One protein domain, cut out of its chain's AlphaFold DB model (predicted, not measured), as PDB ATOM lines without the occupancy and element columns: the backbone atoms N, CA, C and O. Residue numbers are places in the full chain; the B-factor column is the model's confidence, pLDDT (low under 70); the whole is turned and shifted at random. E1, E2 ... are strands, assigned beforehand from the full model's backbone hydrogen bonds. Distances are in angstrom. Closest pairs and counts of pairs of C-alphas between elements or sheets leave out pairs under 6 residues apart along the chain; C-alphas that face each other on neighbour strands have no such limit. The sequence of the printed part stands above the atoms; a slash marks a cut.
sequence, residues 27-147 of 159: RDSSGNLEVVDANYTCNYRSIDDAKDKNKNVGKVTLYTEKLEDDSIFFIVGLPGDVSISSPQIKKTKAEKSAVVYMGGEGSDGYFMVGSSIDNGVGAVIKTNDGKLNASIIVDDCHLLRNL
ATOM      1  N   ARG A  27      84.412  45.347 268.617       82.31
ATOM      2  CA  ARG A  27      83.396  45.711 267.631       82.31
ATOM      3  C   ARG A  27      83.534  44.899 266.348       82.31
ATOM      4  O   ARG A  27      84.656  44.633 265.921       82.31
ATOM      5  N   ASP A  28      82.397  44.588 265.732       80.19
ATOM      6  CA  ASP A  28      82.330  43.971 264.407       80.19
ATOM      7  C   ASP A  28      82.672  44.982 263.292       80.19
ATOM      8  O   ASP A  28      82.846  46.185 263.523       80.19
ATOM      9  N   SER A  29      82.726  44.509 262.044       83.62
ATOM     10  CA  SER A  29      82.980  45.354 260.866       83.62
ATOM     11  C   SER A  29      81.907  46.425 260.618       83.62
ATOM     12  O   SER A  29      82.144  47.372 259.869       83.62
ATOM     13  N   SER A  30      80.729  46.281 261.225       82.25
ATOM     14  CA  SER A  30      79.616  47.235 261.162       82.25
ATOM     15  C   SER A  30      79.637  48.238 262.330       82.25
ATOM     16  O   SER A  30      78.814  49.158 262.384       82.25
ATOM     17  N   GLY A  31      80.590  48.096 263.255       78.81
ATOM     18  CA  GLY A  31      80.754  48.917 264.449       78.81
ATOM     19  C   GLY A  31      79.845  48.533 265.622       78.81
ATOM     20  O   GLY A  31      79.810  49.277 266.612       78.81
ATOM     21  N   ASN A  32      79.113  47.421 265.538       83.69
ATOM     22  CA  ASN A  32      78.324  46.899 266.656       83.69
ATOM     23  C   ASN A  32      79.240  46.275 267.702       83.69
ATOM     24  O   ASN A  32      80.323  45.810 267.361       83.69
ATOM     25  N   LEU A  33      78.820  46.268 268.969       83.62
ATOM     26  CA  LEU A  33      79.568  45.552 270.002       83.62
ATOM     27  C   LEU A  33      79.567  44.042 269.754       83.62
ATOM     28  O   LEU A  33      78.596  43.485 269.246       83.62
ATOM     29  N   GLU A  34      80.632  43.383 270.196       84.31
ATOM     30  CA  GLU A  34      80.750  41.929 270.214       84.31
ATOM     31  C   GLU A  34      81.147  41.425 271.604       84.31
ATOM     32  O   GLU A  34      81.846  42.100 272.361       84.31
ATOM     33  N   VAL A  35      80.700  40.210 271.924       87.81
ATOM     34  CA  VAL A  35      81.300  39.391 272.983       87.81
ATOM     35  C   VAL A  35      82.438  38.600 272.340       87.81
ATOM     36  O   VAL A  35      82.299  38.162 271.198       87.81
ATOM     37  N   VAL A  36      83.555  38.454 273.047       89.12
ATOM     38  CA  VAL A  36      84.761  37.771 272.554       89.12
ATOM     39  C   VAL A  36      84.910  36.386 273.162       89.12
ATOM     40  O   VAL A  36      84.304  36.098 274.195       89.12
ATOM     41  N   ASP A  37      85.761  35.558 272.567       92.69
ATOM     42  CA  ASP A  37      86.181  34.302 273.192       92.69
ATOM     43  C   ASP A  37      87.111  34.623 274.367       92.69
ATOM     44  O   ASP A  37      88.217  35.148 274.186       92.69
ATOM     45  N   ALA A  38      86.652  34.387 275.596       91.81
ATOM     46  CA  ALA A  38      87.348  34.882 276.776       91.81
ATOM     47  C   ALA A  38      86.967  34.172 278.073       91.81
ATOM     48  O   ALA A  38      85.929  33.528 278.200       91.81
ATOM     49  N   ASN A  39      87.834  34.360 279.066       92.88
ATOM     50  CA  ASN A  39      87.528  34.120 280.466       92.88
ATOM     51  C   ASN A  39      87.424  35.457 281.199       92.88
ATOM     52  O   ASN A  39      88.295  36.319 281.057       92.88
ATOM     53  N   TYR A  40      86.404  35.589 282.036       92.31
ATOM     54  CA  TYR A  40      86.144  36.743 282.882       92.31
ATOM     55  C   TYR A  40      86.065  36.318 284.342       92.31
ATOM     56  O   TYR A  40      85.627  35.213 284.665       92.31
ATOM     57  N   THR A  41      86.449  37.227 285.232       93.12
ATOM     58  CA  THR A  41      86.075  37.166 286.647       93.12
ATOM     59  C   THR A  41      84.930  38.137 286.869       93.12
ATOM     60  O   THR A  41      85.081  39.319 286.576       93.12
ATOM     61  N   CYS A  42      83.809  37.656 287.389       92.38
ATOM     62  CA  CYS A  42      82.598  38.451 287.574       92.38
ATOM     63  C   CYS A  42      82.085  38.349 289.010       92.38
ATOM     64  O   CYS A  42      82.462  37.444 289.762       92.38
ATOM     65  N   ASN A  43      81.168  39.239 289.368       90.75
ATOM     66  CA  ASN A  43      80.309  39.062 290.529       90.75
ATOM     67  C   ASN A  43      79.091  38.210 290.153       90.75
ATOM     68  O   ASN A  43      78.702  38.142 288.986       90.75
ATOM     69  N   TYR A  44      78.468  37.565 291.143       89.50
ATOM     70  CA  TYR A  44      77.159  36.944 290.945       89.50
ATOM     71  C   TYR A  44      76.204  37.174 292.113       89.50
ATOM     72  O   TYR A  44      76.600  37.336 293.273       89.50
ATOM     73  N   ARG A  45      74.912  37.157 291.793       87.88
ATOM     74  CA  ARG A  45      73.814  37.239 292.759       87.88
ATOM     75  C   ARG A  45      72.605  36.442 292.292       87.88
ATOM     76  O   ARG A  45      72.440  36.212 291.096       87.88
ATOM     77  N   SER A  46      71.738  36.067 293.228       85.62
ATOM     78  CA  SER A  46      70.436  35.489 292.889       85.62
ATOM     79  C   SER A  46      69.520  36.545 292.254       85.62
ATOM     80  O   SER A  46      69.486  37.693 292.702       85.62
ATOM     81  N   ILE A  47      68.745  36.167 291.234       78.94
ATOM     82  CA  ILE A  47      67.695  37.017 290.643       78.94
ATOM     83  C   ILE A  47      66.623  37.341 291.691       78.94
ATOM     84  O   ILE A  47      66.105  38.457 291.710       78.94
ATOM     85  N   ASP A  48      66.318  36.407 292.594       70.81
ATOM     86  CA  ASP A  48      65.310  36.618 293.642       70.81
ATOM     87  C   ASP A  48      65.757  37.684 294.662       70.81
ATOM     88  O   ASP A  48      64.928  38.380 295.251       70.81
ATOM     89  N   ASP A  49      67.071  37.888 294.791       63.16
ATOM     90  CA  ASP A  49      67.694  38.946 295.588       63.16
ATOM     91  C   ASP A  49      67.968  40.235 294.783       63.16
ATOM     92  O   ASP A  49      68.433  41.222 295.349       63.16
ATOM     93  N   ALA A  50      67.641  40.297 293.482       54.72
ATOM     94  CA  ALA A  50      68.048  41.388 292.581       54.72
ATOM     95  C   ALA A  50      67.473  42.779 292.916       54.72
ATOM     96  O   ALA A  50      67.894  43.778 292.327       54.72
ATOM     97  N   LYS A  51      66.530  42.874 293.865       56.53
ATOM     98  CA  LYS A  51      66.068  44.162 294.413       56.53
ATOM     99  C   LYS A  51      67.105  44.817 295.331       56.53
ATOM    100  O   LYS A  51      67.050  46.029 295.517       56.53
ATOM    101  N   ASP A  52      68.047  44.043 295.865       59.59
ATOM    102  CA  ASP A  52      69.135  44.514 296.715       59.59
ATOM    103  C   ASP A  52      70.481  44.285 296.016       59.59
ATOM    104  O   ASP A  52      71.104  43.227 296.117       59.59
ATOM    105  N   LYS A  53      70.940  45.307 295.282       54.44
ATOM    106  CA  LYS A  53      72.203  45.270 294.527       54.44
ATOM    107  C   LYS A  53      73.440  45.042 295.410       54.44
ATOM    108  O   LYS A  53      74.497  44.734 294.872       54.44
ATOM    109  N   ASN A  54      73.319  45.169 296.735       53.75
ATOM    110  CA  ASN A  54      74.420  44.968 297.676       53.75
ATOM    111  C   ASN A  54      74.570  43.510 298.133       53.75
ATOM    112  O   ASN A  54      75.559  43.179 298.788       53.75
ATOM    113  N   LYS A  55      73.637  42.618 297.776       60.22
ATOM    114  CA  LYS A  55      73.763  41.179 298.028       60.22
ATOM    115  C   LYS A  55      74.593  40.505 296.939       60.22
ATOM    116  O   LYS A  55      74.091  39.720 296.138       60.22
ATOM    117  N   ASN A  56      75.879  40.835 296.903       61.16
ATOM    118  CA  ASN A  56      76.856  40.034 296.180       61.16
ATOM    119  C   ASN A  56      77.074  38.721 296.954       61.16
ATOM    120  O   ASN A  56      77.366  38.753 298.150       61.16
ATOM    121  N   VAL A  57      76.899  37.581 296.285       69.06
ATOM    122  CA  VAL A  57      77.063  36.252 296.898       69.06
ATOM    123  C   VAL A  57      78.504  35.743 296.726       69.06
ATOM    124  O   VAL A  57      78.949  34.868 297.467       69.06
ATOM    125  N   GLY A  58      79.277  36.325 295.804       80.50
ATOM    126  CA  GLY A  58      80.704  36.070 295.643       80.50
ATOM    127  C   GLY A  58      81.227  36.363 294.234       80.50
ATOM    128  O   GLY A  58      80.579  37.015 293.418       80.50
ATOM    129  N   LYS A  59      82.423  35.843 293.949       89.19
ATOM    130  CA  LYS A  59      83.037  35.896 292.617       89.19
ATOM    131  C   LYS A  59      82.821  34.589 291.865       89.19
ATOM    132  O   LYS A  59      82.866  33.520 292.472       89.19
ATOM    133  N   VAL A  60      82.633  34.694 290.557       94.12
ATOM    134  CA  VAL A  60      82.472  33.573 289.620       94.12
ATOM    135  C   VAL A  60      83.385  33.759 288.424       94.12
ATOM    136  O   VAL A  60      83.846  34.868 288.144       94.12
ATOM    137  N   THR A  61      83.619  32.674 287.700       95.38
ATOM    138  CA  THR A  61      84.195  32.749 286.361       95.38
ATOM    139  C   THR A  61      83.085  32.707 285.323       95.38
ATOM    140  O   THR A  61      82.120  31.956 285.466       95.38
ATOM    141  N   LEU A  62      83.226  33.512 284.276       96.44
ATOM    142  CA  LEU A  62      82.414  33.417 283.068       96.44
ATOM    143  C   LEU A  62      83.353  33.104 281.907       96.44
ATOM    144  O   LEU A  62      84.293  33.851 281.653       96.44
ATOM    145  N   TYR A  63      83.097  32.005 281.222       96.94
ATOM    146  CA  TYR A  63      83.725  31.659 279.956       96.94
ATOM    147  C   TYR A  63      82.731  31.908 278.829       96.94
ATOM    148  O   TYR A  63      81.568  31.526 278.965       96.94
ATOM    149  N   THR A  64      83.177  32.510 277.733       96.25
ATOM    150  CA  THR A  64      82.380  32.711 276.517       96.25
ATOM    151  C   THR A  64      83.126  32.195 275.298       96.25
ATOM    152  O   THR A  64      84.340  32.371 275.188       96.25
ATOM    153  N   GLU A  65      82.379  31.594 274.379       95.50
ATOM    154  CA  GLU A  65      82.881  31.032 273.128       95.50
ATOM    155  C   GLU A  65      81.878  31.290 272.011       95.50
ATOM    156  O   GLU A  65      80.723  30.860 272.076       95.50
ATOM    157  N   LYS A  66      82.305  32.006 270.979       93.06
ATOM    158  CA  LYS A  66      81.545  32.173 269.751       93.06
ATOM    159  C   LYS A  66      81.557  30.874 268.972       93.06
ATOM    160  O   LYS A  66      82.570  30.199 268.832       93.06
ATOM    161  N   LEU A  67      80.406  30.582 268.404       92.62
ATOM    162  CA  LEU A  67      80.172  29.432 267.558       92.62
ATOM    163  C   LEU A  67      79.765  29.923 266.163       92.62
ATOM    164  O   LEU A  67      79.605  31.123 265.917       92.62
ATOM    165  N   GLU A  68      79.581  28.987 265.237       88.69
ATOM    166  CA  GLU A  68      79.051  29.287 263.905       88.69
ATOM    167  C   GLU A  68      77.640  29.915 263.982       88.69
ATOM    168  O   GLU A  68      76.963  29.866 265.015       88.69
ATOM    169  N   ASP A  69      77.182  30.528 262.889       88.50
ATOM    170  CA  ASP A  69      75.831  31.099 262.757       88.50
ATOM    171  C   ASP A  69      75.448  32.172 263.799       88.50
ATOM    172  O   ASP A  69      74.321  32.186 264.308       88.50
ATOM    173  N   ASP A  70      76.371  33.090 264.118       89.75
ATOM    174  CA  ASP A  70      76.133  34.196 265.063       89.75
ATOM    175  C   ASP A  70      75.605  33.712 266.424       89.75
ATOM    176  O   ASP A  70      74.717  34.311 267.048       89.75
ATOM    177  N   SER A  71      76.145  32.593 266.890       94.38
ATOM    178  CA  SER A  71      75.769  31.997 268.160       94.38
ATOM    179  C   SER A  71      76.932  31.984 269.136       94.38
ATOM    180  O   SER A  71      78.089  32.193 268.775       94.38
ATOM    181  N   ILE A  72      76.602  31.805 270.406       95.25
ATOM    182  CA  ILE A  72      77.574  31.767 271.484       95.25
ATOM    183  C   ILE A  72      77.189  30.662 272.460       95.25
ATOM    184  O   ILE A  72      76.015  30.317 272.627       95.25
ATOM    185  N   PHE A  73      78.200  30.121 273.109       95.31
ATOM    186  CA  PHE A  73      78.105  29.249 274.258       95.31
ATOM    187  C   PHE A  73      78.827  29.914 275.429       95.31
ATOM    188  O   PHE A  73      79.795  30.654 275.242       95.31
ATOM    189  N   PHE A  74      78.345  29.692 276.648       96.75
ATOM    190  CA  PHE A  74      79.016  30.196 277.833       96.75
ATOM    191  C   PHE A  74      78.926  29.227 279.010       96.75
ATOM    192  O   PHE A  74      77.973  28.457 279.144       96.75
ATOM    193  N   ILE A  75      79.917  29.302 279.897       96.38
ATOM    194  CA  ILE A  75      79.958  28.551 281.155       96.38
ATOM    195  C   ILE A  75      80.133  29.531 282.306       96.38
ATOM    196  O   ILE A  75      81.022  30.378 282.274       96.38
ATOM    197  N   VAL A  76      79.323  29.378 283.351       95.62
ATOM    198  CA  VAL A  76      79.514  30.066 284.631       95.62
ATOM    199  C   VAL A  76      80.015  29.069 285.667       95.62
ATOM    200  O   VAL A  76      79.318  28.104 285.987       95.62
ATOM    201  N   GLY A  77      81.215  29.305 286.197       94.00
ATOM    202  CA  GLY A  77      81.779  28.558 287.320       94.00
ATOM    203  C   GLY A  77      81.364  29.182 288.651       94.00
ATOM    204  O   GLY A  77      81.781  30.295 288.973       94.00
ATOM    205  N   LEU A  78      80.547  28.467 289.422       89.12
ATOM    206  CA  LEU A  78      80.084  28.842 290.755       89.12
ATOM    207  C   LEU A  78      80.987  28.245 291.853       89.12
ATOM    208  O   LEU A  78      81.671  27.244 291.625       89.12
ATOM    209  N   PRO A  79      80.978  28.812 293.075       85.00
ATOM    210  CA  PRO A  79      81.649  28.200 294.220       85.00
ATOM    211  C   PRO A  79      81.157  26.770 294.500       85.00
ATOM    212  O   PRO A  79      79.971  26.476 294.359       85.00
ATOM    213  N   GLY A  80      82.061  25.905 294.970       83.62
ATOM    214  CA  GLY A  80      81.734  24.522 295.340       83.62
ATOM    215  C   GLY A  80      81.726  23.537 294.167       83.62
ATOM    216  O   GLY A  80      80.936  22.599 294.183       83.62
ATOM    217  N   ASP A  81      82.582  23.763 293.165       83.25
ATOM    218  CA  ASP A  81      82.753  22.906 291.982       83.25
ATOM    219  C   ASP A  81      81.471  22.725 291.148       83.25
ATOM    220  O   ASP A  81      81.274  21.718 290.467       83.25
ATOM    221  N   VAL A  82      80.588  23.727 291.184       87.56
ATOM    222  CA  VAL A  82      79.358  23.760 290.389       87.56
ATOM    223  C   VAL A  82      79.594  24.611 289.148       87.56
ATOM    224  O   VAL A  82      80.012  25.759 289.245       87.56
ATOM    225  N   SER A  83      79.271  24.085 287.970       91.62
ATOM    226  CA  SER A  83      79.311  24.845 286.719       91.62
ATOM    227  C   SER A  83      77.971  24.786 286.006       91.62
ATOM    228  O   SER A  83      77.372  23.714 285.907       91.62
ATOM    229  N   ILE A  84      77.536  25.914 285.452       91.81
ATOM    230  CA  ILE A  84      76.346  25.989 284.607       91.81
ATOM    231  C   ILE A  84      76.788  26.300 283.187       91.81
ATOM    232  O   ILE A  84      77.392  27.339 282.944       91.81
ATOM    233  N   SER A  85      76.484  25.398 282.260       93.06
ATOM    234  CA  SER A  85      76.751  25.580 280.834       93.06
ATOM    235  C   SER A  85      75.467  25.986 280.122       93.06
ATOM    236  O   SER A  85      74.413  25.398 280.372       93.06
ATOM    237  N   SER A  86      75.540  26.982 279.245       92.94
ATOM    238  CA  SER A  86      74.418  27.332 278.381       92.94
ATOM    239  C   SER A  86      74.250  26.289 277.269       92.94
ATOM    240  O   SER A  86      75.207  25.611 276.904       92.94
ATOM    241  N   PRO A  87      73.068  26.157 276.650       91.50
ATOM    242  CA  PRO A  87      73.010  25.636 275.289       91.50
ATOM    243  C   PRO A  87      73.693  26.624 274.323       91.50
ATOM    244  O   PRO A  87      74.050  27.743 274.703       91.50
ATOM    245  N   GLN A  88      73.829  26.245 273.053       94.06
ATOM    246  CA  GLN A  88      74.118  27.208 271.989       94.06
ATOM    247  C   GLN A  88      72.962  28.215 271.909       94.06
ATOM    248  O   GLN A  88      71.809  27.833 271.691       94.06
ATOM    249  N   ILE A  89      73.262  29.500 272.094       94.75
ATOM    250  CA  ILE A  89      72.273  30.582 272.082       94.75
ATOM    251  C   ILE A  89      72.575  31.582 270.969       94.75
ATOM    252  O   ILE A  89      73.731  31.832 270.633       94.75
ATOM    253  N   LYS A  90      71.529  32.146 270.362       94.75
ATOM    254  CA  LYS A  90      71.661  32.980 269.161       94.75
ATOM    255  C   LYS A  90      71.703  34.459 269.506       94.75
ATOM    256  O   LYS A  90      71.074  34.893 270.471       94.75
ATOM    257  N   LYS A  91      72.399  35.238 268.679       93.81
ATOM    258  CA  LYS A  91      72.369  36.703 268.709       93.81
ATOM    259  C   LYS A  91      70.936  37.182 268.462       93.81
ATOM    260  O   LYS A  91      70.371  36.949 267.398       93.81
ATOM    261  N   THR A  92      70.338  37.838 269.450       92.50
ATOM    262  CA  THR A  92      68.976  38.397 269.355       92.50
ATOM    263  C   THR A  92      68.989  39.905 269.161       92.50
ATOM    264  O   THR A  92      68.042  40.465 268.612       92.50
ATOM    265  N   LYS A  93      70.068  40.574 269.582       88.88
ATOM    266  CA  LYS A  93      70.241  42.018 269.437       88.88
ATOM    267  C   LYS A  93      71.701  42.367 269.169       88.88
ATOM    268  O   LYS A  93      72.581  41.889 269.877       88.88
ATOM    269  N   ALA A  94      71.943  43.249 268.202       87.56
ATOM    270  CA  ALA A  94      73.251  43.844 267.947       87.56
ATOM    271  C   ALA A  94      73.095  45.321 267.577       87.56
ATOM    272  O   ALA A  94      72.440  45.671 266.597       87.56
ATOM    273  N   GLU A  95      73.682  46.184 268.394       87.62
ATOM    274  CA  GLU A  95      73.706  47.630 268.240       87.62
ATOM    275  C   GLU A  95      75.117  48.150 268.535       87.62
ATOM    276  O   GLU A  95      75.955  47.491 269.158       87.62
ATOM    277  N   LYS A  96      75.371  49.405 268.157       85.44
ATOM    278  CA  LYS A  96      76.634  50.092 268.465       85.44
ATOM    279  C   LYS A  96      76.930  50.180 269.964       85.44
ATOM    280  O   LYS A  96      78.091  50.336 270.332       85.44
ATOM    281  N   SER A  97      75.914  50.128 270.821       85.88
ATOM    282  CA  SER A  97      76.063  50.263 272.273       85.88
ATOM    283  C   SER A  97      75.845  48.971 273.052       85.88
ATOM    284  O   SER A  97      76.162  48.952 274.242       85.88
ATOM    285  N   ALA A  98      75.313  47.917 272.426       89.06
ATOM    286  CA  ALA A  98      74.989  46.668 273.106       89.06
ATOM    287  C   ALA A  98      74.871  45.482 272.141       89.06
ATOM    288  O   ALA A  98      74.378  45.628 271.025       89.06
ATOM    289  N   VAL A  99      75.226  44.292 272.612       92.25
ATOM    290  CA  VAL A  99      74.956  43.015 271.945       92.25
ATOM    291  C   VAL A  99      74.389  42.026 272.953       92.25
ATOM    292  O   VAL A  99      74.821  41.998 274.105       92.25
ATOM    293  N   VAL A 100      73.403  41.235 272.534       94.06
ATOM    294  CA  VAL A 100      72.739  40.236 273.375       94.06
ATOM    295  C   VAL A 100      72.556  38.947 272.589       94.06
ATOM    296  O   VAL A 100      72.052  38.952 271.462       94.06
ATOM    297  N   TYR A 101      72.924  37.846 273.229       95.12
ATOM    298  CA  TYR A 101      72.620  36.488 272.822       95.12
ATOM    299  C   TYR A 101      71.651  35.894 273.836       95.12
ATOM    300  O   TYR A 101      71.819  36.087 275.042       95.12
ATOM    301  N   MET A 102      70.630  35.187 273.361       94.69
ATOM    302  CA  MET A 102      69.615  34.600 274.231       94.69
ATOM    303  C   MET A 102      69.106  33.273 273.669       94.69
ATOM    304  O   MET A 102      69.027  33.079 272.454       94.69
ATOM    305  N   GLY A 103      68.763  32.349 274.562       90.88
ATOM    306  CA  GLY A 103      68.111  31.091 274.220       90.88
ATOM    307  C   GLY A 103      67.492  30.420 275.441       90.88
ATOM    308  O   GLY A 103      67.836  30.737 276.578       90.88
ATOM    309  N   GLY A 104      66.555  29.504 275.190       79.19
ATOM    310  CA  GLY A 104      65.608  29.047 276.207       79.19
ATOM    311  C   GLY A 104      64.594  30.155 276.494       79.19
ATOM    312  O   GLY A 104      64.917  31.158 277.118       79.19
ATOM    313  N   GLU A 105      63.373  30.014 275.988       64.75
ATOM    314  CA  GLU A 105      62.267  30.921 276.303       64.75
ATOM    315  C   GLU A 105      61.118  30.081 276.868       64.75
ATOM    316  O   GLU A 105      60.660  29.147 276.212       64.75
ATOM    317  N   GLY A 106      60.653  30.386 278.086       62.38
ATOM    318  CA  GLY A 106      59.485  29.731 278.684       62.38
ATOM    319  C   GLY A 106      59.641  29.350 280.157       62.38
ATOM    320  O   GLY A 106      60.474  29.893 280.883       62.38
ATOM    321  N   SER A 107      58.797  28.420 280.614       61.84
ATOM    322  CA  SER A 107      58.780  27.895 281.991       61.84
ATOM    323  C   SER A 107      60.055  27.152 282.389       61.84
ATOM    324  O   SER A 107      60.329  27.021 283.582       61.84
ATOM    325  N   ASP A 108      60.821  26.696 281.401       67.12
ATOM    326  CA  ASP A 108      61.881  25.700 281.577       67.12
ATOM    327  C   ASP A 108      63.255  26.344 281.840       67.12
ATOM    328  O   ASP A 108      64.201  25.672 282.248       67.12
ATOM    329  N   GLY A 109      63.353  27.666 281.670       84.56
ATOM    330  CA  GLY A 109      64.570  28.439 281.890       84.56
ATOM    331  C   GLY A 109      64.934  29.339 280.713       84.56
ATOM    332  O   GLY A 109      64.349  29.244 279.636       84.56
ATOM    333  N   TYR A 110      65.900  30.226 280.937       90.94
ATOM    334  CA  TYR A 110      66.509  31.063 279.913       90.94
ATOM    335  C   TYR A 110      67.986  31.315 280.216       90.94
ATOM    336  O   TYR A 110      68.406  31.389 281.375       90.94
ATOM    337  N   PHE A 111      68.761  31.484 279.152       94.69
ATOM    338  CA  PHE A 111      70.180  31.805 279.178       94.69
ATOM    339  C   PHE A 111      70.401  33.049 278.332       94.69
ATOM    340  O   PHE A 111      69.976  33.108 277.177       94.69
ATOM    341  N   MET A 112      71.065  34.044 278.907       95.19
ATOM    342  CA  MET A 112      71.397  35.290 278.237       95.19
ATOM    343  C   MET A 112      72.842  35.656 278.540       95.19
ATOM    344  O   MET A 112      73.264  35.589 279.691       95.19
ATOM    345  N   VAL A 113      73.575  36.094 277.523       95.31
ATOM    346  CA  VAL A 113      74.890  36.724 277.677       95.31
ATOM    347  C   VAL A 113      74.973  37.911 276.732       95.31
ATOM    348  O   VAL A 113      74.397  37.902 275.643       95.31
ATOM    349  N   GLY A 114      75.662  38.960 277.147       93.00
ATOM    350  CA  GLY A 114      75.784  40.151 276.331       93.00
ATOM    351  C   GLY A 114      76.867  41.086 276.818       93.00
ATOM    352  O   GLY A 114      77.523  40.838 277.828       93.00
ATOM    353  N   SER A 115      77.029  42.170 276.073       89.25
ATOM    354  CA  SER A 115      77.913  43.274 276.420       89.25
ATOM    355  C   SER A 115      77.220  44.602 276.143       89.25
ATOM    356  O   SER A 115      76.479  44.711 275.163       89.25
ATOM    357  N   SER A 116      77.454  45.616 276.976       87.38
ATOM    358  CA  SER A 116      77.077  47.004 276.688       87.38
ATOM    359  C   SER A 116      78.186  47.980 277.063       87.38
ATOM    360  O   SER A 116      78.974  47.708 277.962       87.38
ATOM    361  N   ILE A 117      78.223  49.152 276.415       82.75
ATOM    362  CA  ILE A 117      79.208  50.204 276.742       82.75
ATOM    363  C   ILE A 117      79.103  50.603 278.221       82.75
ATOM    364  O   ILE A 117      80.116  50.808 278.875       82.75
ATOM    365  N   ASP A 118      77.880  50.676 278.748       78.69
ATOM    366  CA  ASP A 118      77.647  51.157 280.111       78.69
ATOM    367  C   ASP A 118      77.949  50.114 281.201       78.69
ATOM    368  O   ASP A 118      78.255  50.494 282.327       78.69
ATOM    369  N   ASN A 119      77.841  48.813 280.894       75.06
ATOM    370  CA  ASN A 119      77.864  47.745 281.909       75.06
ATOM    371  C   ASN A 119      78.917  46.654 281.652       75.06
ATOM    372  O   ASN A 119      79.067  45.761 282.481       75.06
ATOM    373  N   GLY A 120      79.628  46.696 280.523       83.62
ATOM    374  CA  GLY A 120      80.552  45.638 280.123       83.62
ATOM    375  C   GLY A 120      79.837  44.323 279.810       83.62
ATOM    376  O   GLY A 120      78.671  44.319 279.409       83.62
ATOM    377  N   VAL A 121      80.560  43.211 279.967       90.12
ATOM    378  CA  VAL A 121      80.046  41.851 279.746       90.12
ATOM    379  C   VAL A 121      79.242  41.381 280.959       90.12
ATOM    380  O   VAL A 121      79.594  41.668 282.101       90.12
ATOM    381  N   GLY A 122      78.172  40.628 280.720       92.44
ATOM    382  CA  GLY A 122      77.394  39.994 281.779       92.44
ATOM    383  C   GLY A 122      76.520  38.862 281.257       92.44
ATOM    384  O   GLY A 122      76.323  38.714 280.048       92.44
ATOM    385  N   ALA A 123      75.982  38.071 282.181       94.50
ATOM    386  CA  ALA A 123      75.096  36.959 281.870       94.50
ATOM    387  C   ALA A 123      73.921  36.874 282.849       94.50
ATOM    388  O   ALA A 123      74.002  37.289 284.005       94.50
ATOM    389  N   VAL A 124      72.815  36.303 282.389       93.88
ATOM    390  CA  VAL A 124      71.659  35.977 283.222       93.88
ATOM    391  C   VAL A 124      71.268  34.541 282.934       93.88
ATOM    392  O   VAL A 124      71.128  34.146 281.775       93.88
ATOM    393  N   ILE A 125      71.101  33.757 283.993       92.62
ATOM    394  CA  ILE A 125      70.708  32.358 283.893       92.62
ATOM    395  C   ILE A 125      69.505  32.121 284.788       92.62
ATOM    396  O   ILE A 125      69.531  32.408 285.983       92.62
ATOM    397  N   LYS A 126      68.480  31.502 284.219       90.88
ATOM    398  CA  LYS A 126      67.426  30.838 284.967       90.88
ATOM    399  C   LYS A 126      67.304  29.418 284.438       90.88
ATOM    400  O   LYS A 126      67.036  29.242 283.260       90.88
ATOM    401  N   THR A 127      67.482  28.414 285.279       87.06
ATOM    402  CA  THR A 127      67.311  27.005 284.907       87.06
ATOM    403  C   THR A 127      66.553  26.268 285.997       87.06
ATOM    404  O   THR A 127      66.713  26.564 287.183       87.06
ATOM    405  N   ASN A 128      65.704  25.335 285.581       80.06
ATOM    406  CA  ASN A 128      64.986  24.430 286.464       80.06
ATOM    407  C   ASN A 128      64.860  23.058 285.786       80.06
ATOM    408  O   ASN A 128      63.769  22.617 285.431       80.06
ATOM    409  N   ASP A 129      65.999  22.402 285.565       72.38
ATOM    410  CA  ASP A 129      66.102  21.147 284.804       72.38
ATOM    411  C   ASP A 129      65.992  19.880 285.680       72.38
ATOM    412  O   ASP A 129      66.298  18.767 285.247       72.38
ATOM    413  N   GLY A 130      65.580  20.039 286.942       69.44
ATOM    414  CA  GLY A 130      65.474  18.965 287.932       69.44
ATOM    415  C   GLY A 130      66.808  18.506 288.538       69.44
ATOM    416  O   GLY A 130      66.788  17.847 289.576       69.44
ATOM    417  N   LYS A 131      67.957  18.870 287.949       70.25
ATOM    418  CA  LYS A 131      69.299  18.640 288.517       70.25
ATOM    419  C   LYS A 131      69.830  19.883 289.216       70.25
ATOM    420  O   LYS A 131      70.475  19.773 290.255       70.25
ATOM    421  N   LEU A 132      69.536  21.053 288.660       73.25
ATOM    422  CA  LEU A 132      69.910  22.341 289.206       73.25
ATOM    423  C   LEU A 132      68.747  23.322 289.047       73.25
ATOM    424  O   LEU A 132      68.241  23.550 287.950       73.25
ATOM    425  N   ASN A 133      68.350  23.934 290.161       82.44
ATOM    426  CA  ASN A 133      67.468  25.091 290.150       82.44
ATOM    427  C   ASN A 133      68.309  26.321 290.485       82.44
ATOM    428  O   ASN A 133      68.769  26.472 291.618       82.44
ATOM    429  N   ALA A 134      68.555  27.156 289.481       83.94
ATOM    430  CA  ALA A 134      69.374  28.348 289.621       83.94
ATOM    431  C   ALA A 134      68.706  29.531 288.928       83.94
ATOM    432  O   ALA A 134      68.149  29.411 287.841       83.94
ATOM    433  N   SER A 135      68.791  30.686 289.573       89.12
ATOM    434  CA  SER A 135      68.240  31.950 289.103       89.12
ATOM    435  C   SER A 135      69.281  33.007 289.446       89.12
ATOM    436  O   SER A 135      69.302  33.495 290.572       89.12
ATOM    437  N   ILE A 136      70.226  33.275 288.542       90.31
ATOM    438  CA  ILE A 136      71.423  34.076 288.822       90.31
ATOM    439  C   ILE A 136      71.666  35.175 287.788       90.31
ATOM    440  O   ILE A 136      71.381  35.028 286.600       90.31
ATOM    441  N   ILE A 137      72.236  36.277 288.269       91.62
ATOM    442  CA  ILE A 137      72.792  37.368 287.470       91.62
ATOM    443  C   ILE A 137      74.297  37.356 287.688       91.62
ATOM    444  O   ILE A 137      74.749  37.310 288.832       91.62
ATOM    445  N   VAL A 138      75.037  37.425 286.589       92.69
ATOM    446  CA  VAL A 138      76.484  37.589 286.532       92.69
ATOM    447  C   VAL A 138      76.766  38.962 285.937       92.69
ATOM    448  O   VAL A 138      76.349  39.251 284.814       92.69
ATOM    449  N   ASP A 139      77.435  39.821 286.694       89.69
ATOM    450  CA  ASP A 139      77.734  41.194 286.291       89.69
ATOM    451  C   ASP A 139      79.099  41.660 286.804       89.69
ATOM    452  O   ASP A 139      79.805  40.908 287.480       89.69
ATOM    453  N   ASP A 140      79.483  42.886 286.434       85.81
ATOM    454  CA  ASP A 140      80.792  43.465 286.769       85.81
ATOM    455  C   ASP A 140      81.943  42.527 286.350       85.81
ATOM    456  O   ASP A 140      82.825  42.163 287.128       85.81
ATOM    457  N   CYS A 141      81.856  42.030 285.112       89.00
ATOM    458  CA  CYS A 141      82.819  41.089 284.565       89.00
ATOM    459  C   CYS A 141      84.086  41.801 284.100       89.00
ATOM    460  O   CYS A 141      84.071  42.588 283.152       89.00
ATOM    461  N   HIS A 142      85.208  41.427 284.700       88.12
ATOM    462  CA  HIS A 142      86.535  41.860 284.297       88.12
ATOM    463  C   HIS A 142      87.213  40.781 283.458       88.12
ATOM    464  O   HIS A 142      87.252  39.610 283.847       88.12
ATOM    465  N   LEU A 143      87.753  41.179 282.306       87.25
ATOM    466  CA  LEU A 143      88.471  40.286 281.402       87.25
ATOM    467  C   LEU A 143      89.713  39.723 282.104       87.25
ATOM    468  O   LEU A 143      90.614  40.469 282.476       87.25
ATOM    469  N   LEU A 144      89.758  38.403 282.271       86.69
ATOM    470  CA  LEU A 144      90.921  37.696 282.806       86.69
ATOM    471  C   LEU A 144      91.866  37.281 281.676       86.69
ATOM    472  O   LEU A 144      93.078  37.436 281.793       86.69
ATOM    473  N   ARG A 145      91.315  36.741 280.580       84.88
ATOM    474  CA  ARG A 145      92.094  36.283 279.423       84.88
ATOM    475  C   ARG A 145      91.277  36.374 278.141       84.88
ATOM    476  O   ARG A 145      90.184  35.815 278.085       84.88
ATOM    477  N   ASN A 146      91.835  37.022 277.119       86.94
ATOM    478  CA  ASN A 146      91.313  37.006 275.754       86.94
ATOM    479  C   ASN A 146      91.895  35.791 275.013       86.94
ATOM    480  O   ASN A 146      93.113  35.637 274.952       86.94
ATOM    481  N   LEU A 147      91.033  34.918 274.500       86.31
ATOM    482  CA  LEU A 147      91.432  33.695 273.799       86.31
ATOM    483  C   LEU A 147      91.573  33.907 272.289       86.31
ATOM    484  O   LEU A 147      92.238  33.121 271.625       86.31
TER     485      LEU A 147
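What this domain is: This is residues 27 to 147 of the 159 residues of an uncharacterized protein of Morganella morganii (UniProt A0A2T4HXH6). The chain makes a closed barrel of eight antiparallel strands: E1, E2, E3, E5, E6, E7, E8, E9 and back to E1. A short ninth strand, E4, is paired onto E3 but is not in the ring. The printed part has 121 residues with nine named strands, E1 to E9 in chain order, and no named helix: the class is all strand. E1 to E4 and E5 to E9 are meanders, each strand the antiparallel neighbour of the one before. The whole is compact, with a radius of gyration of the C-alphas of 13.8 A, and spans 39 by 28 by 27 A.

How they stand to each other: Start at E1, residues 38 to 46, with E2, residues 58 to 67, on one side and E9, residues 133 to 146, on the other side. Within hydrogen-bond range you find N 40 and O 62, 2.8 A, in the hairpin E1 and E2, and N 137 and O 45, 2.8 A, where E9 closes the ring. E1 bends by 61 degrees at residue 41, and E9 by 80 degrees at residue 142. On the other side of E2 from E1 is its antiparallel neighbour E3, residues 71 to 78, with N 63 and O 75 within hydrogen-bond range at 2.8 A in the hairpin E2 and E3. E3's pairing is staggered: residues 71 to 72 pair with E5, residues 89 to 94, and residues 75 to 78 with E4, residues 82 to 85; look at N 72 and O 89, 2.9 A, and N 76 and O 84, 2.8 A. Hairpins then join E5 to E6, residues 98 to 103, E6 to E7, residues 109 to 116, E7 to E8, residues 120 to 128, and E8 to E9; N 112 and O 124 are 2.9 A apart.

Where its parts are: Find C-alpha 38 at (87.348, 34.882, 276.776), where E1 begins. E9 runs 30.3 A to C-alpha 146 at (91.313, 37.006, 275.754); E2 is 28.9 A long.

The domain as a whole: The C-alphas farthest apart, of Ser 29 and Gly 130, are 41.7 A apart. The printed part has no cut. The link E1 to E2 is long; pLDDT is under 70 at residues 49 to 57, 105 to 108 and 130.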